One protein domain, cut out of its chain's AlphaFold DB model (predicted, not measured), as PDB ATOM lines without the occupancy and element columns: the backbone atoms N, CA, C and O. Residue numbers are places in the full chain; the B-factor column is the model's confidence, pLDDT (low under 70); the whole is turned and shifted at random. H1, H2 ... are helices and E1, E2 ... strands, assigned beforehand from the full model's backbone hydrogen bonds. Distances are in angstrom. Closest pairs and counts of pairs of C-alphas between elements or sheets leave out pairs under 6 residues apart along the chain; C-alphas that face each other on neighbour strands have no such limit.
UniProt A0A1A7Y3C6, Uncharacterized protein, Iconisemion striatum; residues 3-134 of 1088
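This is residues 3 to 134 of the 1088 residues of an uncharacterized protein of Iconisemion striatum (UniProt A0A1A7Y3C6). At one end of a long, loose body lies a small twisted sheet of four strands, with H4 crossing one face and the short H1 on the other; farther along, H2 and H3 meet at a steep angle. Residues 108 to 125 run back along the body as a long stretch with no named element and lead to H5, whose residues 129 to 134 stick out at the other end. The printed part has 132 residues, with five named helices and four named strands in the order E1 E2 E3 H1 H2 H3 E4 H4 H5. The sheet is mixed, in the order E3 E2 E1 E4, and the class is mixed, helices and strands. The whole is loose, with a radius of gyration of the C-alphas of 18.4 A and spans of 66 by 29 by 23 A.

Find C-alpha 3 at (39.999, -9.747, 9.401), where E1 begins and runs to residue 5. E2 is residues 16 to 19 and E3 residues 24 to 26. H1 follows at residues 30 to 35, then H2 at residues 38 to 48, 15.0 A long. H3, residues 60 to 73, is 20.1 A long. E4 takes residues 80 to 83. H4, residues 94 to 107, starts at C-alpha 94 (51.347, -16.349, 8.973) and is also 20.1 A long. H5, residues 126 to 134, ends at C-alpha 134 (36.849, -26.429, -35.557).

Begin at the sheet, where E1, E2 and E3 form a meander, each strand the antiparallel neighbour of the one before; both steps are hairpins. Look for N 4 and O 16 at 3.0 A between E1 and E2, and N 26 and O 17 at 2.9 A between E2 and E3. E4 is parallel to E1, with N 82 and O 3 at 2.9 A. H4 and H1 are on opposite faces, giving three layers, helices on both faces of a sheet. H4 runs across the strands, at 68 degrees to E1 on the local plane; its height over the sheet is 9.6 A, and the C-alphas of Ile 82 and Lys 105 are the closest of E4 and H4, 7.2 A apart. H1 has a height over the sheet of 9.2 A. H3 touches H2 with residues 66 to 70 alone, at a steep tilt of 48 degrees, the same way; the closest C-alphas, of Val 41 and Ala 67, are 6.8 A apart. H3 touches H5 with residues 61 to 65 alone; the closest C-alphas are those of Thr 62 and Val 127, 6.3 A. In H1, H2, H3 and H4 every O i to N i+4 pair is within hydrogen-bond range; in H5, 3 of 5 are.

The two C-alphas farthest apart, those of Lys 9 and Gln 134, are 66.5 A apart. The printed part has no cut. The links H2 to H3 and H4 to H5 are long. The mean pLDDT of the printed part is 73.0, and 48 residues are under 70, among them 3 to 15 and 127 to 134.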
ATOM      1  N   THR A   3      39.738 -11.120   8.946       56.00
ATOM      2  CA  THR A   3      39.999  -9.747   9.401       56.00
ATOM      3  C   THR A   3      40.034  -9.736  10.929       56.00
ATOM      4  O   THR A   3      39.377 -10.555  11.572       56.00
ATOM      5  N   HIS A   4      40.806  -8.836  11.535       54.66
ATOM      6  CA  HIS A   4      40.770  -8.627  12.983       54.66
ATOM      7  C   HIS A   4      40.902  -7.157  13.357       54.66
ATOM      8  O   HIS A   4      41.657  -6.430  12.718       54.66
ATOM      9  N   ALA A   5      40.171  -6.740  14.393       44.41
ATOM     10  CA  ALA A   5      40.056  -5.348  14.822       44.41
ATOM     11  C   ALA A   5      40.269  -5.188  16.337       44.41
ATOM     12  O   ALA A   5      39.896  -6.060  17.128       44.41
ATOM     13  N   LEU A   6      40.852  -4.047  16.715       50.66
ATOM     14  CA  LEU A   6      41.124  -3.631  18.095       50.66
ATOM     15  C   LEU A   6      39.909  -2.955  18.749       50.66
ATOM     16  O   LEU A   6      39.036  -2.425  18.057       50.66
ATOM     17  N   LYS A   7      39.888  -2.924  20.087       43.72
ATOM     18  CA  LYS A   7      38.855  -2.264  20.906       43.72
ATOM     19  C   LYS A   7      39.467  -1.299  21.933       43.72
ATOM     20  O   LYS A   7      39.155  -1.364  23.120       43.72
ATOM     21  N   ASP A   8      40.332  -0.408  21.464       37.06
ATOM     22  CA  ASP A   8      40.873   0.681  22.280       37.06
ATOM     23  C   ASP A   8      39.942   1.902  22.306       37.06
ATOM     24  O   ASP A   8      39.119   2.116  21.410       37.06
ATOM     25  N   LYS A   9      40.056   2.703  23.370       47.22
ATOM     26  CA  LYS A   9      39.420   4.021  23.463       47.22
ATOM     27  C   LYS A   9      40.398   5.064  22.924       47.22
ATOM     28  O   LYS A   9      41.492   5.175  23.459       47.22
ATOM     29  N   VAL A  10      39.923   5.882  21.980       43.56
ATOM     30  CA  VAL A  10      40.668   6.917  21.234       43.56
ATOM     31  C   VAL A  10      41.552   6.352  20.108       43.56
ATOM     32  O   VAL A  10      42.481   5.595  20.341       43.56
ATOM     33  N   ASP A  11      41.208   6.792  18.893       46.53
ATOM     34  CA  ASP A  11      41.877   6.682  17.586       46.53
ATOM     35  C   ASP A  11      42.317   5.322  16.984       46.53
ATOM     36  O   ASP A  11      42.980   4.488  17.587       46.53
ATOM     37  N   LYS A  12      41.992   5.177  15.688       40.22
ATOM     38  CA  LYS A  12      42.524   4.214  14.696       40.22
ATOM     39  C   LYS A  12      42.669   2.743  15.131       40.22
ATOM     40  O   LYS A  12      43.768   2.233  15.339       40.22
ATOM     41  N   SER A  13      41.563   1.996  15.061       48.03
ATOM     42  CA  SER A  13      41.581   0.524  15.028       48.03
ATOM     43  C   SER A  13      42.359  -0.006  13.809       48.03
ATOM     44  O   SER A  13      41.834  -0.036  12.696       48.03
ATOM     45  N   GLU A  14      43.595  -0.466  14.006       57.50
ATOM     46  CA  GLU A  14      44.398  -1.100  12.950       57.50
ATOM     47  C   GLU A  14      43.816  -2.482  12.578       57.50
ATOM     48  O   GLU A  14      43.796  -3.401  13.400       57.50
ATOM     49  N   VAL A  15      43.314  -2.635  11.342       64.69
ATOM     50  CA  VAL A  15      42.656  -3.873  10.879       64.69
ATOM     51  C   VAL A  15      43.616  -4.754  10.078       64.69
ATOM     52  O   VAL A  15      43.862  -4.539   8.890       64.69
ATOM     53  N   GLY A  16      44.130  -5.804  10.716       71.31
ATOM     54  CA  GLY A  16      44.976  -6.797  10.056       71.31
ATOM     55  C   GLY A  16      44.161  -7.815   9.251       71.31
ATOM     56  O   GLY A  16      43.164  -8.353   9.730       71.31
ATOM     57  N   THR A  17      44.607  -8.136   8.030       80.62
ATOM     58  CA  THR A  17      43.900  -9.072   7.135       80.62
ATOM     59  C   THR A  17      44.794 -10.219   6.651       80.62
ATOM     60  O   THR A  17      45.999 -10.061   6.441       80.62
ATOM     61  N   MET A  18      44.212 -11.408   6.458       83.44
ATOM     62  CA  MET A  18      44.914 -12.567   5.893       83.44
ATOM     63  C   MET A  18      44.038 -13.445   4.988       83.44
ATOM     64  O   MET A  18      42.819 -13.578   5.154       83.44
ATOM     65  N   CYS A  19      44.696 -14.109   4.039       86.19
ATOM     66  CA  CYS A  19      44.094 -15.072   3.130       86.19
ATOM     67  C   CYS A  19      44.484 -16.507   3.515       86.19
ATOM     68  O   CYS A  19      45.610 -16.942   3.273       86.19
ATOM     69  N   LEU A  20      43.524 -17.269   4.052       82.44
ATOM     70  CA  LEU A  20      43.713 -18.679   4.431       82.44
ATOM     71  C   LEU A  20      44.002 -19.607   3.235       82.44
ATOM     72  O   LEU A  20      44.587 -20.671   3.404       82.44
ATOM     73  N   LEU A  21      43.590 -19.215   2.025       83.25
ATOM     74  CA  LEU A  21      43.776 -19.998   0.799       83.25
ATOM     75  C   LEU A  21      45.183 -19.838   0.198       83.25
ATOM     76  O   LEU A  21      45.706 -20.775  -0.404       83.25
ATOM     77  N   CYS A  22      45.781 -18.654   0.348       85.38
ATOM     78  CA  CYS A  22      47.095 -18.308  -0.205       85.38
ATOM     79  C   CYS A  22      48.222 -18.278   0.828       85.38
ATOM     80  O   CYS A  22      49.363 -18.015   0.470       85.38
ATOM     81  N   GLU A  23      47.894 -18.519   2.095       85.25
ATOM     82  CA  GLU A  23      48.806 -18.472   3.239       85.25
ATOM     83  C   GLU A  23      49.587 -17.142   3.376       85.25
ATOM     84  O   GLU A  23      50.711 -17.097   3.875       85.25
ATOM     85  N   ARG A  24      48.958 -16.031   2.953       82.19
ATOM     86  CA  ARG A  24      49.494 -14.655   2.996       82.19
ATOM     87  C   ARG A  24      48.784 -13.797   4.049       82.19
ATOM     88  O   ARG A  24      47.558 -13.852   4.173       82.19
ATOM     89  N   ARG A  25      49.548 -12.952   4.754       79.12
ATOM     90  CA  ARG A  25      49.044 -11.684   5.325       79.12
ATOM     91  C   ARG A  25      48.886 -10.680   4.177       79.12
ATOM     92  O   ARG A  25      49.648 -10.763   3.218       79.12
ATOM     93  N   LEU A  26      47.920  -9.774   4.276       80.00
ATOM     94  CA  LEU A  26      47.626  -8.744   3.275       80.00
ATOM     95  C   LEU A  26      47.590  -7.379   3.975       80.00
ATOM     96  O   LEU A  26      47.040  -7.285   5.075       80.00
ATOM     97  N   SER A  27      48.138  -6.335   3.349       77.19
ATOM     98  CA  SER A  27      47.806  -4.953   3.729       77.19
ATOM     99  C   SER A  27      46.373  -4.627   3.297       77.19
ATOM    100  O   SER A  27      45.827  -5.322   2.437       77.19
ATOM    101  N   SER A  28      45.784  -3.563   3.853       70.81
ATOM    102  CA  SER A  28      44.459  -3.064   3.446       70.81
ATOM    103  C   SER A  28      44.343  -2.942   1.917       70.81
ATOM    104  O   SER A  28      43.417  -3.474   1.305       70.81
ATOM    105  N   ASP A  29      45.362  -2.358   1.287       75.12
ATOM    106  CA  ASP A  29      45.382  -2.067  -0.150       75.12
ATOM    107  C   ASP A  29      45.619  -3.316  -1.021       75.12
ATOM    108  O   ASP A  29      45.197  -3.359  -2.179       75.12
ATOM    109  N   GLU A  30      46.259  -4.370  -0.488       80.75
ATOM    110  CA  GLU A  30      46.446  -5.627  -1.229       80.75
ATOM    111  C   GLU A  30      45.135  -6.430  -1.321       80.75
ATOM    112  O   GLU A  30      44.968  -7.189  -2.273       80.75
ATOM    113  N   ILE A  31      44.188  -6.273  -0.382       78.25
ATOM    114  CA  ILE A  31      42.980  -7.119  -0.250       78.25
ATOM    115  C   ILE A  31      42.237  -7.303  -1.576       78.25
ATOM    116  O   ILE A  31      42.030  -8.437  -2.018       78.25
ATOM    117  N   GLN A  32      41.847  -6.202  -2.222       77.62
ATOM    118  CA  GLN A  32      41.015  -6.258  -3.424       77.62
ATOM    119  C   GLN A  32      41.790  -6.841  -4.615       77.62
ATOM    120  O   GLN A  32      41.271  -7.694  -5.334       77.62
ATOM    121  N   ALA A  33      43.054  -6.445  -4.789       81.31
ATOM    122  CA  ALA A  33      43.923  -6.976  -5.838       81.31
ATOM    123  C   ALA A  33      44.250  -8.468  -5.627       81.31
ATOM    124  O   ALA A  33      44.349  -9.227  -6.592       81.31
ATOM    125  N   HIS A  34      44.381  -8.904  -4.372       86.81
ATOM    126  CA  HIS A  34      44.715 -10.274  -4.011       86.81
ATOM    127  C   HIS A  34      43.597 -11.256  -4.374       86.81
ATOM    128  O   HIS A  34      43.881 -12.284  -4.988       86.81
ATOM    129  N   VAL A  35      42.337 -10.956  -4.035       83.81
ATOM    130  CA  VAL A  35      41.197 -11.865  -4.285       83.81
ATOM    131  C   VAL A  35      41.008 -12.149  -5.779       83.81
ATOM    132  O   VAL A  35      40.760 -13.292  -6.159       83.81
ATOM    133  N   PHE A  36      41.201 -11.142  -6.635       82.88
ATOM    134  CA  PHE A  36      41.110 -11.289  -8.092       82.88
ATOM    135  C   PHE A  36      42.432 -11.697  -8.768       82.88
ATOM    136  O   PHE A  36      42.491 -11.795  -9.994       82.88
ATOM    137  N   SER A  37      43.501 -11.954  -8.007       86.62
ATOM    138  CA  SER A  37      44.794 -12.344  -8.578       86.62
ATOM    139  C   SER A  37      44.749 -13.739  -9.221       86.62
ATOM    140  O   SER A  37      44.122 -14.669  -8.702       86.62
ATOM    141  N   ARG A  38      45.497 -13.926 -10.323       86.12
ATOM    142  CA  ARG A  38      45.688 -15.249 -10.958       86.12
ATOM    143  C   ARG A  38      46.227 -16.271  -9.952       86.12
ATOM    144  O   ARG A  38      45.831 -17.428 -10.012       86.12
ATOM    145  N   GLU A  39      47.052 -15.852  -8.990       86.38
ATOM    146  CA  GLU A  39      47.571 -16.694  -7.903       86.38
ATOM    147  C   GLU A  39      46.449 -17.223  -6.983       86.38
ATOM    148  O   GLU A  39      46.355 -18.431  -6.745       86.38
ATOM    149  N   HIS A  40      45.563 -16.340  -6.511       89.19
ATOM    150  CA  HIS A  40      44.440 -16.692  -5.639       89.19
ATOM    151  C   HIS A  40      43.435 -17.602  -6.341       89.19
ATOM    152  O   HIS A  40      43.097 -18.672  -5.830       89.19
ATOM    153  N   VAL A  41      43.016 -17.221  -7.549       88.25
ATOM    154  CA  VAL A  41      42.065 -17.996  -8.355       88.25
ATOM    155  C   VAL A  41      42.664 -19.351  -8.768       88.25
ATOM    156  O   VAL A  41      41.959 -20.357  -8.744       88.25
ATOM    157  N   THR A  42      43.976 -19.433  -9.029       88.19
ATOM    158  CA  THR A  42      44.673 -20.711  -9.281       88.19
ATOM    159  C   THR A  42      44.627 -21.632  -8.063       88.19
ATOM    160  O   THR A  42      44.304 -22.813  -8.198       88.19
ATOM    161  N   ARG A  43      44.911 -21.118  -6.854       87.94
ATOM    162  CA  ARG A  43      44.801 -21.926  -5.625       87.94
ATOM    163  C   ARG A  43      43.359 -22.323  -5.321       87.94
ATOM    164  O   ARG A  43      43.148 -23.438  -4.851       87.94
ATOM    165  N   PHE A  44      42.382 -21.467  -5.629       88.25
ATOM    166  CA  PHE A  44      40.962 -21.801  -5.515       88.25
ATOM    167  C   PHE A  44      40.620 -22.974  -6.434       88.25
ATOM    168  O   PHE A  44      40.235 -24.037  -5.954       88.25
ATOM    169  N   LEU A  45      40.847 -22.832  -7.743       87.94
ATOM    170  CA  LEU A  45      40.532 -23.866  -8.728       87.94
ATOM    171  C   LEU A  45      41.255 -25.188  -8.426       87.94
ATOM    172  O   LEU A  45      40.614 -26.232  -8.448       87.94
ATOM    173  N   ASN A  46      42.533 -25.169  -8.038       87.06
ATOM    174  CA  ASN A  46      43.262 -26.398  -7.701       87.06
ATOM    175  C   ASN A  46      42.783 -27.086  -6.408       87.06
ATOM    176  O   ASN A  46      42.832 -28.312  -6.331       87.06
ATOM    177  N   ARG A  47      42.321 -26.335  -5.395       83.75
ATOM    178  CA  ARG A  47      41.857 -26.897  -4.108       83.75
ATOM    179  C   ARG A  47      40.373 -27.285  -4.117       83.75
ATOM    180  O   ARG A  47      39.967 -28.139  -3.333       83.75
ATOM    181  N   ILE A  48      39.579 -26.653  -4.981       84.75
ATOM    182  CA  ILE A  48      38.117 -26.778  -5.037       84.75
ATOM    183  C   ILE A  48      37.666 -27.621  -6.237       84.75
ATOM    184  O   ILE A  48      36.766 -28.437  -6.093       84.75
ATOM    185  N   HIS A  49      38.300 -27.468  -7.401       88.38
ATOM    186  CA  HIS A  49      37.972 -28.170  -8.648       88.38
ATOM    187  C   HIS A  49      39.239 -28.817  -9.255       88.38
ATOM    188  O   HIS A  49      39.698 -28.406 -10.331       88.38
ATOM    189  N   PRO A  50      39.858 -29.798  -8.568       85.19
ATOM    190  CA  PRO A  50      41.147 -30.365  -8.962       85.19
ATOM    191  C   PRO A  50      41.156 -30.876 -10.411       85.19
ATOM    192  O   PRO A  50      40.200 -31.478 -10.896       85.19
ATOM    193  N   GLY A  51      42.257 -30.612 -11.120       82.50
ATOM    194  CA  GLY A  51      42.439 -30.998 -12.523       82.50
ATOM    195  C   GLY A  51      41.719 -30.120 -13.556       82.50
ATOM    196  O   GLY A  51      41.835 -30.403 -14.749       82.50
ATOM    197  N   SER A  52      40.996 -29.066 -13.148       86.56
ATOM    198  CA  SER A  52      40.408 -28.083 -14.083       86.56
ATOM    199  C   SER A  52      41.471 -27.284 -14.830       86.56
ATOM    200  O   SER A  52      41.310 -27.008 -16.015       86.56
ATOM    201  N   LEU A  53      42.570 -26.959 -14.145       83.75
ATOM    202  CA  LEU A  53      43.746 -26.341 -14.743       83.75
ATOM    203  C   LEU A  53      44.656 -27.415 -15.359       83.75
ATOM    204  O   LEU A  53      44.877 -28.478 -14.778       83.75
ATOM    205  N   ASN A  54      45.172 -27.126 -16.549       75.50
ATOM    206  CA  ASN A  54      46.117 -27.937 -17.318       75.50
ATOM    207  C   ASN A  54      47.086 -27.005 -18.098       75.50
ATOM    208  O   ASN A  54      46.864 -25.793 -18.125       75.50
ATOM    209  N   PRO A  55      48.119 -27.521 -18.789       62.91
ATOM    210  CA  PRO A  55      49.046 -26.677 -19.556       62.91
ATOM    211  C   PRO A  55      48.431 -25.895 -20.736       62.91
ATOM    212  O   PRO A  55      49.087 -25.016 -21.275       62.91
ATOM    213  N   SER A  56      47.187 -26.179 -21.153       58.34
ATOM    214  CA  SER A  56      46.470 -25.362 -22.151       58.34
ATOM    215  C   SER A  56      45.564 -24.293 -21.520       58.34
ATOM    216  O   SER A  56      45.062 -23.420 -22.224       58.34
ATOM    217  N   THR A  57      45.382 -24.301 -20.193       59.38
ATOM    218  CA  THR A  57      44.651 -23.250 -19.456       59.38
ATOM    219  C   THR A  57      45.473 -21.991 -19.200       59.38
ATOM    220  O   THR A  57      45.006 -21.088 -18.509       59.38
ATOM    221  N   ASP A  58      46.671 -21.890 -19.787       61.34
ATOM    222  CA  ASP A  58      47.481 -20.677 -19.695       61.34
ATOM    223  C   ASP A  58      46.886 -19.481 -20.455       61.34
ATOM    224  O   ASP A  58      47.159 -18.337 -20.075       61.34
ATOM    225  N   SER A  59      46.018 -19.747 -21.444       76.50
ATOM    226  CA  SER A  59      45.144 -18.751 -22.077       76.50
ATOM    227  C   SER A  59      44.248 -18.069 -21.039       76.50
ATOM    228  O   SER A  59      43.445 -18.717 -20.360       76.50
ATOM    229  N   GLU A  60      44.353 -16.739 -20.955       81.44
ATOM    230  CA  GLU A  60      43.585 -15.914 -20.015       81.44
ATOM    231  C   GLU A  60      42.070 -16.093 -20.172       81.44
ATOM    232  O   GLU A  60      41.339 -16.019 -19.188       81.44
ATOM    233  N   GLU A  61      41.592 -16.372 -21.386       82.56
ATOM    234  CA  GLU A  61      40.164 -16.537 -21.672       82.56
ATOM    235  C   GLU A  61      39.623 -17.857 -21.114       82.56
ATOM    236  O   GLU A  61      38.558 -17.878 -20.496       82.56
ATOM    237  N   THR A  62      40.397 -18.940 -21.235       84.31
ATOM    238  CA  THR A  62      40.079 -20.223 -20.593       84.31
ATOM    239  C   THR A  62      40.175 -20.116 -19.069       84.31
ATOM    240  O   THR A  62      39.280 -20.594 -18.368       84.31
ATOM    241  N   PHE A  63      41.208 -19.453 -18.537       88.25
ATOM    242  CA  PHE A  63      41.331 -19.218 -17.096       88.25
ATOM    243  C   PHE A  63      40.135 -18.418 -16.547       88.25
ATOM    244  O   PHE A  63      39.569 -18.759 -15.507       88.25
ATOM    245  N   LEU A  64      39.699 -17.389 -17.282       88.50
ATOM    246  CA  LEU A  64      38.557 -16.551 -16.928       88.50
ATOM    247  C   LEU A  64      37.209 -17.276 -17.074       88.50
ATOM    248  O   LEU A  64      36.314 -17.018 -16.268       88.50
ATOM    249  N   ASP A  65      37.036 -18.182 -18.044       88.94
ATOM    250  CA  ASP A  65      35.831 -19.024 -18.129       88.94
ATOM    251  C   ASP A  65      35.727 -19.955 -16.913       88.94
ATOM    252  O   ASP A  65      34.696 -19.975 -16.245       88.94
ATOM    253  N   LEU A  66      36.815 -20.647 -16.554       89.81
ATOM    254  CA  LEU A  66      36.857 -21.516 -15.371       89.81
ATOM    255  C   LEU A  66      36.608 -20.737 -14.068       89.81
ATOM    256  O   LEU A  66      35.856 -21.198 -13.209       89.81
ATOM    257  N   ALA A  67      37.166 -19.528 -13.937       88.69
ATOM    258  CA  ALA A  67      36.901 -18.643 -12.804       88.69
ATOM    259  C   ALA A  67      35.421 -18.211 -12.731       88.69
ATOM    260  O   ALA A  67      34.817 -18.245 -11.657       88.69
ATOM    261  N   LYS A  68      34.806 -17.863 -13.872       88.06
ATOM    262  CA  LYS A  68      33.375 -17.516 -13.970       88.06
ATOM    263  C   LYS A  68      32.456 -18.710 -13.700       88.06
ATOM    264  O   LYS A  68      31.383 -18.516 -13.134       88.06
ATOM    265  N   GLN A  69      32.848 -19.923 -14.093       88.50
ATOM    266  CA  GLN A  69      32.129 -21.152 -13.748       88.50
ATOM    267  C   GLN A  69      32.172 -21.393 -12.232       88.50
ATOM    268  O   GLN A  69      31.123 -21.549 -11.609       88.50
ATOM    269  N   ALA A  70      33.357 -21.327 -11.616       86.31
ATOM    270  CA  ALA A  70      33.516 -21.480 -10.170       86.31
ATOM    271  C   ALA A  70      32.701 -20.438  -9.377       86.31
ATOM    272  O   ALA A  70      31.981 -20.800  -8.449       86.31
ATOM    273  N   ALA A  71      32.717 -19.166  -9.791       84.00
ATOM    274  CA  ALA A  71      31.950 -18.088  -9.156       84.00
ATOM    275  C   ALA A  71      30.413 -18.235  -9.256       84.00
ATOM    276  O   ALA A  71      29.691 -17.500  -8.589       84.00
ATOM    277  N   ARG A  72      29.899 -19.163 -10.078       82.50
ATOM    278  CA  ARG A  72      28.467 -19.528 -10.134       82.50
ATOM    279  C   ARG A  72      28.114 -20.735  -9.264       82.50
ATOM    280  O   ARG A  72      26.944 -20.935  -8.962       82.50
ATOM    281  N   ILE A  73      29.104 -21.555  -8.917       81.62
ATOM    282  CA  ILE A  73      28.937 -22.793  -8.139       81.62
ATOM    283  C   ILE A  73      29.142 -22.520  -6.645       81.62
ATOM    284  O   ILE A  73      28.486 -23.136  -5.808       81.62
ATOM    285  N   HIS A  74      30.035 -21.587  -6.311       76.06
ATOM    286  CA  HIS A  74      30.365 -21.239  -4.932       76.06
ATOM    287  C   HIS A  74      29.695 -19.928  -4.526       76.06
ATOM    288  O   HIS A  74      29.933 -18.914  -5.187       76.06
ATOM    289  N   PRO A  75      28.905 -19.899  -3.435       64.12
ATOM    290  CA  PRO A  75      28.435 -18.640  -2.874       64.12
ATOM    291  C   PRO A  75      29.630 -17.806  -2.398       64.12
ATOM    292  O   PRO A  75      30.665 -18.349  -1.999       64.12
ATOM    293  N   VAL A  76      29.483 -16.478  -2.420       60.88
ATOM    294  CA  VAL A  76      30.526 -15.551  -1.961       60.88
ATOM    295  C   VAL A  76      30.891 -15.890  -0.516       60.88
ATOM    296  O   VAL A  76      30.061 -15.824   0.387       60.88
ATOM    297  N   SER A  77      32.135 -16.319  -0.294       58.88
ATOM    298  CA  SER A  77      32.568 -16.795   1.018       58.88
ATOM    299  C   SER A  77      32.875 -15.607   1.926       58.88
ATOM    300  O   SER A  77      33.915 -14.958   1.773       58.88
ATOM    301  N   ASN A  78      31.951 -15.335   2.854       55.75
ATOM    302  CA  ASN A  78      32.003 -14.206   3.781       55.75
ATOM    303  C   ASN A  78      33.387 -14.013   4.426       55.75
ATOM    304  O   ASN A  78      34.150 -14.954   4.694       55.75
ATOM    305  N   VAL A  79      33.719 -12.753   4.686       70.12
ATOM    306  CA  VAL A  79      34.850 -12.408   5.545       70.12
ATOM    307  C   VAL A  79      34.530 -12.862   6.976       70.12
ATOM    308  O   VAL A  79      33.377 -12.839   7.396       70.12
ATOM    309  N   GLN A  80      35.535 -13.385   7.677       70.00
ATOM    310  CA  GLN A  80      35.454 -13.752   9.086       70.00
ATOM    311  C   GLN A  80      36.138 -12.653   9.895       70.00
ATOM    312  O   GLN A  80      37.368 -12.627   9.962       70.00
ATOM    313  N   ASP A  81      35.354 -11.765  10.490       73.31
ATOM    314  CA  ASP A  81      35.847 -10.808  11.473       73.31
ATOM    315  C   ASP A  81      36.060 -11.513  12.821       73.31
ATOM    316  O   ASP A  81      35.201 -12.269  13.275       73.31
ATOM    317  N   ILE A  82      37.224 -11.298  13.438       74.88
ATOM    318  CA  ILE A  82      37.596 -11.845  14.752       74.88
ATOM    319  C   ILE A  82      38.127 -10.692  15.604       74.88
ATOM    320  O   ILE A  82      39.123 -10.061  15.247       74.88
ATOM    321  N   GLN A  83      37.480 -10.392  16.729       71.38
ATOM    322  CA  GLN A  83      37.937  -9.319  17.616       71.38
ATOM    323  C   GLN A  83      39.124  -9.797  18.464       71.38
ATOM    324  O   GLN A  83      39.164 -10.948  18.897       71.38
ATOM    325  N   LEU A  84      40.108  -8.924  18.696       69.62
ATOM    326  CA  LEU A  84      41.271  -9.235  19.530       69.62
ATOM    327  C   LEU A  84      41.321  -8.328  20.760       69.62
ATOM    328  O   LEU A  84      41.237  -7.109  20.648       69.62
ATOM    329  N   GLU A  85      41.511  -8.947  21.926       61.22
ATOM    330  CA  GLU A  85      41.663  -8.272  23.226       61.22
ATOM    331  C   GLU A  85      43.020  -7.557  23.364       61.22
ATOM    332  O   GLU A  85      43.161  -6.637  24.163       61.22
ATOM    333  N   THR A  86      44.025  -7.973  22.588       59.78
ATOM    334  CA  THR A  86      45.394  -7.434  22.622       59.78
ATOM    335  C   THR A  86      45.969  -7.307  21.214       59.78
ATOM    336  O   THR A  86      45.792  -8.207  20.387       59.78
ATOM    337  N   SER A  87      46.717  -6.231  20.953       55.97
ATOM    338  CA  SER A  87      47.389  -6.012  19.666       55.97
ATOM    339  C   SER A  87      48.499  -7.039  19.412       55.97
ATOM    340  O   SER A  87      49.357  -7.286  20.261       55.97
ATOM    341  N   ILE A  88      48.514  -7.625  18.209       65.69
ATOM    342  CA  ILE A  88      49.589  -8.527  17.772       65.69
ATOM    343  C   ILE A  88      50.760  -7.672  17.284       65.69
ATOM    344  O   ILE A  88      50.950  -7.469  16.084       65.69
ATOM    345  N   ARG A  89      51.521  -7.140  18.246       50.34
ATOM    346  CA  ARG A  89      52.770  -6.413  17.996       50.34
ATOM    347  C   ARG A  89      53.797  -7.335  17.316       50.34
ATOM    348  O   ARG A  89      53.711  -8.557  17.426       50.34
ATOM    349  N   GLU A  90      54.760  -6.716  16.629       51.53
ATOM    350  CA  GLU A  90      55.800  -7.349  15.795       51.53
ATOM    351  C   GLU A  90      55.301  -8.022  14.488       51.53
ATOM    352  O   GLU A  90      54.129  -8.398  14.355       51.53
ATOM    353  N   PRO A  91      56.173  -8.198  13.467       56.44
ATOM    354  CA  PRO A  91      55.835  -8.878  12.211       56.44
ATOM    355  C   PRO A  91      55.645 -10.398  12.389       56.44
ATOM    356  O   PRO A  91      56.418 -11.222  11.896       56.44
ATOM    357  N   CYS A  92      54.570 -10.797  13.071       65.62
ATOM    358  CA  CYS A  92      54.242 -12.200  13.305       65.62
ATOM    359  C   CYS A  92      54.063 -12.992  11.991       65.62
ATOM    360  O   CYS A  92      53.422 -12.540  11.031       65.62
ATOM    361  N   SER A  93      54.620 -14.209  11.955       77.50
ATOM    362  CA  SER A  93      54.504 -15.096  10.791       77.50
ATOM    363  C   SER A  93      53.051 -15.524  10.553       77.50
ATOM    364  O   SER A  93      52.279 -15.667  11.504       77.50
ATOM    365  N   TYR A  94      52.685 -15.831   9.304       81.25
ATOM    366  CA  TYR A  94      51.347 -16.349   8.973       81.25
ATOM    367  C   TYR A  94      50.957 -17.567   9.834       81.25
ATOM    368  O   TYR A  94      49.824 -17.651  10.303       81.25
ATOM    369  N   LYS A  95      51.900 -18.481  10.116       81.00
ATOM    370  CA  LYS A  95      51.662 -19.664  10.965       81.00
ATOM    371  C   LYS A  95      51.395 -19.290  12.429       81.00
ATOM    372  O   LYS A  95      50.585 -19.947  13.081       81.00
ATOM    373  N   THR A  96      52.042 -18.238  12.933       79.75
ATOM    374  CA  THR A  96      51.814 -17.693  14.282       79.75
ATOM    375  C   THR A  96      50.444 -17.018  14.360       79.75
ATOM    376  O   THR A  96      49.639 -17.377  15.215       79.75
ATOM    377  N   LEU A  97      50.137 -16.126  13.414       80.31
ATOM    378  CA  LEU A  97      48.855 -15.419  13.324       80.31
ATOM    379  C   LEU A  97      47.668 -16.390  13.203       80.31
ATOM    380  O   LEU A  97      46.705 -16.299  13.962       80.31
ATOM    381  N   LYS A  98      47.780 -17.392  12.319       82.44
ATOM    382  CA  LYS A  98      46.797 -18.475  12.152       82.44
ATOM    383  C   LYS A  98      46.569 -19.244  13.459       82.44
ATOM    384  O   LYS A  98      45.438 -19.613  13.750       82.44
ATOM    385  N   ARG A  99      47.614 -19.466  14.270       81.19
ATOM    386  CA  ARG A  99      47.501 -20.128  15.584       81.19
ATOM    387  C   ARG A  99      46.762 -19.255  16.604       81.19
ATOM    388  O   ARG A  99      45.903 -19.785  17.300       81.19
ATOM    389  N   ILE A 100      47.063 -17.955  16.662       81.06
ATOM    390  CA  ILE A 100      46.398 -16.990  17.557       81.06
ATOM    391  C   ILE A 100      44.901 -16.917  17.230       81.06
ATOM    392  O   ILE A 100      44.068 -17.165  18.097       81.06
ATOM    393  N   LEU A 101      44.550 -16.693  15.962       81.81
ATOM    394  CA  LEU A 101      43.151 -16.595  15.523       81.81
ATOM    395  C   LEU A 101      42.396 -17.926  15.683       81.81
ATOM    396  O   LEU A 101      41.236 -17.929  16.080       81.81
ATOM    397  N   CYS A 102      43.057 -19.075  15.481       78.94
ATOM    398  CA  CYS A 102      42.496 -20.386  15.833       78.94
ATOM    399  C   CYS A 102      42.253 -20.571  17.341       78.94
ATOM    400  O   CYS A 102      41.398 -21.377  17.702       78.94
ATOM    401  N   ALA A 103      43.009 -19.904  18.217       78.25
ATOM    402  CA  ALA A 103      42.822 -19.983  19.665       78.25
ATOM    403  C   ALA A 103      41.683 -19.065  20.134       78.25
ATOM    404  O   ALA A 103      40.820 -19.518  20.881       78.25
ATOM    405  N   VAL A 104      41.629 -17.825  19.635       78.94
ATOM    406  CA  VAL A 104      40.526 -16.881  19.903       78.94
ATOM    407  C   VAL A 104      39.201 -17.463  19.419       78.94
ATOM    408  O   VAL A 104      38.292 -17.659  20.220       78.94
ATOM    409  N   LYS A 105      39.131 -17.914  18.161       78.38
ATOM    410  CA  LYS A 105      37.901 -18.486  17.596       78.38
ATOM    411  C   LYS A 105      37.414 -19.761  18.305       78.38
ATOM    412  O   LYS A 105      36.224 -20.062  18.312       78.38
ATOM    413  N   LYS A 106      38.326 -20.506  18.946       77.44
ATOM    414  CA  LYS A 106      37.977 -21.630  19.831       77.44
ATOM    415  C   LYS A 106      37.385 -21.175  21.169       77.44
ATOM    416  O   LYS A 106      36.492 -21.856  21.659       77.44
ATOM    417  N   LYS A 107      37.850 -20.058  21.747       73.88
ATOM    418  CA  LYS A 107      37.234 -19.452  22.945       73.88
ATOM    419  C   LYS A 107      35.827 -18.923  22.647       73.88
ATOM    420  O   LYS A 107      34.938 -19.090  23.469       73.88
ATOM    421  N   GLU A 108      35.611 -18.368  21.454       72.69
ATOM    422  CA  GLU A 108      34.301 -17.894  20.967       72.69
ATOM    423  C   GLU A 108      33.279 -19.028  20.708       72.69
ATOM    424  O   GLU A 108      32.151 -18.761  20.302       72.69
ATOM    425  N   GLY A 109      33.658 -20.303  20.872       62.94
ATOM    426  CA  GLY A 109      32.770 -21.456  20.672       62.94
ATOM    427  C   GLY A 109      32.347 -21.719  19.218       62.94
ATOM    428  O   GLY A 109      31.554 -22.626  18.960       62.94
ATOM    429  N   THR A 110      32.861 -20.961  18.244       61.44
ATOM    430  CA  THR A 110      32.446 -21.078  16.839       61.44
ATOM    431  C   THR A 110      33.256 -22.128  16.064       61.44
ATOM    432  O   THR A 110      34.324 -22.590  16.474       61.44
ATOM    433  N   LYS A 111      32.732 -22.551  14.903       61.75
ATOM    434  CA  LYS A 111      33.417 -23.500  14.003       61.75
ATOM    435  C   LYS A 111      34.800 -22.962  13.615       61.75
ATOM    436  O   LYS A 111      34.948 -21.765  13.375       61.75
ATOM    437  N   GLY A 112      35.782 -23.860  13.504       64.81
ATOM    438  CA  GLY A 112      37.200 -23.532  13.307       64.81
ATOM    439  C   GLY A 112      37.513 -22.532  12.181       64.81
ATOM    440  O   GLY A 112      36.705 -22.269  11.293       64.81
ATOM    441  N   LEU A 113      38.715 -21.950  12.242       69.06
ATOM    442  CA  LEU A 113      39.141 -20.847  11.369       69.06
ATOM    443  C   LEU A 113      39.100 -21.204   9.872       69.06
ATOM    444  O   LEU A 113      38.708 -20.383   9.043       69.06
ATOM    445  N   GLU A 114      39.487 -22.433   9.522       64.62
ATOM    446  CA  GLU A 114      39.414 -22.922   8.144       64.62
ATOM    447  C   GLU A 114      37.993 -23.404   7.797       64.62
ATOM    448  O   GLU A 114      37.450 -24.255   8.507       64.62
ATOM    449  N   PRO A 115      37.388 -22.930   6.690       63.53
ATOM    450  CA  PRO A 115      36.157 -23.520   6.181       63.53
ATOM    451  C   PRO A 115      36.423 -24.954   5.699       63.53
ATOM    452  O   PRO A 115      37.454 -25.223   5.076       63.53
ATOM    453  N   LEU A 116      35.475 -25.869   5.936       60.44
ATOM    454  CA  LEU A 116      35.559 -27.259   5.473       60.44
ATOM    455  C   LEU A 116      35.349 -27.341   3.952       60.44
ATOM    456  O   LEU A 116      34.277 -27.692   3.460       60.44
ATOM    457  N   ILE A 117      36.401 -27.001   3.216       65.88
ATOM    458  CA  ILE A 117      36.486 -27.129   1.766       65.88
ATOM    459  C   ILE A 117      36.441 -28.615   1.391       65.88
ATOM    460  O   ILE A 117      37.353 -29.377   1.714       65.88
ATOM    461  N   LYS A 118      35.384 -29.011   0.678       69.06
ATOM    462  CA  LYS A 118      35.288 -30.304  -0.007       69.06
ATOM    463  C   LYS A 118      35.643 -30.110  -1.486       69.06
ATOM    464  O   LYS A 118      35.065 -29.216  -2.104       69.06
ATOM    465  N   PRO A 119      36.542 -30.923  -2.067       76.44
ATOM    466  CA  PRO A 119      36.746 -30.941  -3.509       76.44
ATOM    467  C   PRO A 119      35.454 -31.293  -4.257       76.44
ATOM    468  O   PRO A 119      34.682 -32.149  -3.821       76.44
ATOM    469  N   MET A 120      35.240 -30.636  -5.390       77.19
ATOM    470  CA  MET A 120      34.126 -30.825  -6.314       77.19
ATOM    471  C   MET A 120      34.640 -31.306  -7.676       77.19
ATOM    472  O   MET A 120      35.846 -31.407  -7.911       77.19
ATOM    473  N   MET A 121      33.714 -31.604  -8.589       83.31
ATOM    474  CA  MET A 121      34.047 -32.075  -9.934       83.31
ATOM    475  C   MET A 121      34.879 -31.058 -10.723       83.31
ATOM    476  O   MET A 121      34.741 -29.842 -10.552       83.31
ATOM    477  N   LYS A 122      35.724 -31.581 -11.617       87.62
ATOM    478  CA  LYS A 122      36.507 -30.806 -12.581       87.62
ATOM    479  C   LYS A 122      35.596 -29.921 -13.443       87.62
ATOM    480  O   LYS A 122      34.613 -30.396 -14.005       87.62
ATOM    481  N   LEU A 123      35.989 -28.660 -13.604       87.44
ATOM    482  CA  LEU A 123      35.425 -27.722 -14.570       87.44
ATOM    483  C   LEU A 123      36.113 -27.886 -15.935       87.44
ATOM    484  O   LEU A 123      37.286 -28.262 -16.020       87.44
ATOM    485  N   VAL A 124      35.378 -27.601 -17.010       82.62
ATOM    486  CA  VAL A 124      35.840 -27.757 -18.399       82.62
ATOM    487  C   VAL A 124      35.652 -26.434 -19.130       82.62
ATOM    488  O   VAL A 124      34.570 -25.852 -19.089       82.62
ATOM    489  N   SER A 125      36.706 -25.941 -19.783       78.56
ATOM    490  CA  SER A 125      36.638 -24.704 -20.565       78.56
ATOM    491  C   SER A 125      35.796 -24.908 -21.816       78.56
ATOM    492  O   SER A 125      36.090 -25.786 -22.629       78.56
ATOM    493  N   ARG A 126      34.785 -24.056 -21.995       75.75
ATOM    494  CA  ARG A 126      33.916 -24.089 -23.181       75.75
ATOM    495  C   ARG A 126      34.633 -23.576 -24.433       75.75
ATOM    496  O   ARG A 126      34.319 -24.007 -25.536       75.75
ATOM    497  N   VAL A 127      35.634 -22.710 -24.250       66.44
ATOM    498  CA  VAL A 127      36.491 -22.188 -25.329       66.44
ATOM    499  C   VAL A 127      37.337 -23.317 -25.926       66.44
ATOM    500  O   VAL A 127      37.341 -23.518 -27.136       66.44
ATOM    501  N   ALA A 128      37.963 -24.129 -25.068       60.78
ATOM    502  CA  ALA A 128      38.838 -25.223 -25.490       60.78
ATOM    503  C   ALA A 128      38.107 -26.369 -26.220       60.78
ATOM    504  O   ALA A 128      38.749 -27.145 -26.922       60.78
ATOM    505  N   GLN A 129      36.782 -26.497 -26.071       59.69
ATOM    506  CA  GLN A 129      35.995 -27.463 -26.850       59.69
ATOM    507  C   GLN A 129      35.764 -26.961 -28.284       59.69
ATOM    508  O   GLN A 129      36.051 -27.684 -29.235       59.69
ATOM    509  N   ALA A 130      35.359 -25.695 -28.446       58.94
ATOM    510  CA  ALA A 130      35.118 -25.094 -29.760       58.94
ATOM    511  C   ALA A 130      36.369 -25.093 -30.664       58.94
ATOM    512  O   ALA A 130      36.257 -25.283 -31.875       58.94
ATOM    513  N   GLU A 131      37.563 -24.927 -30.086       56.47
ATOM    514  CA  GLU A 131      38.835 -25.033 -30.816       56.47
ATOM    515  C   GLU A 131      39.126 -26.461 -31.311       56.47
ATOM    516  O   GLU A 131      39.691 -26.632 -32.392       56.47
ATOM    517  N   VAL A 132      38.736 -27.500 -30.565       58.00
ATOM    518  CA  VAL A 132      38.931 -28.902 -30.981       58.00
ATOM    519  C   VAL A 132      37.991 -29.260 -32.133       58.00
ATOM    520  O   VAL A 132      38.439 -29.826 -33.133       58.00
ATOM    521  N   ASP A 133      36.719 -28.873 -32.039       54.09
ATOM    522  CA  ASP A 133      35.720 -29.174 -33.070       54.09
ATOM    523  C   ASP A 133      36.055 -28.473 -34.402       54.09
ATOM    524  O   ASP A 133      36.114 -29.122 -35.450       54.09
ATOM    525  N   GLN A 134      36.434 -27.185 -34.364       54.38
ATOM    526  CA  GLN A 134      36.849 -26.429 -35.557       54.38
ATOM    527  C   GLN A 134      38.127 -26.943 -36.239       54.38
ATOM    528  O   GLN A 134      38.392 -26.567 -37.385       54.38
TER     529      GLN A 134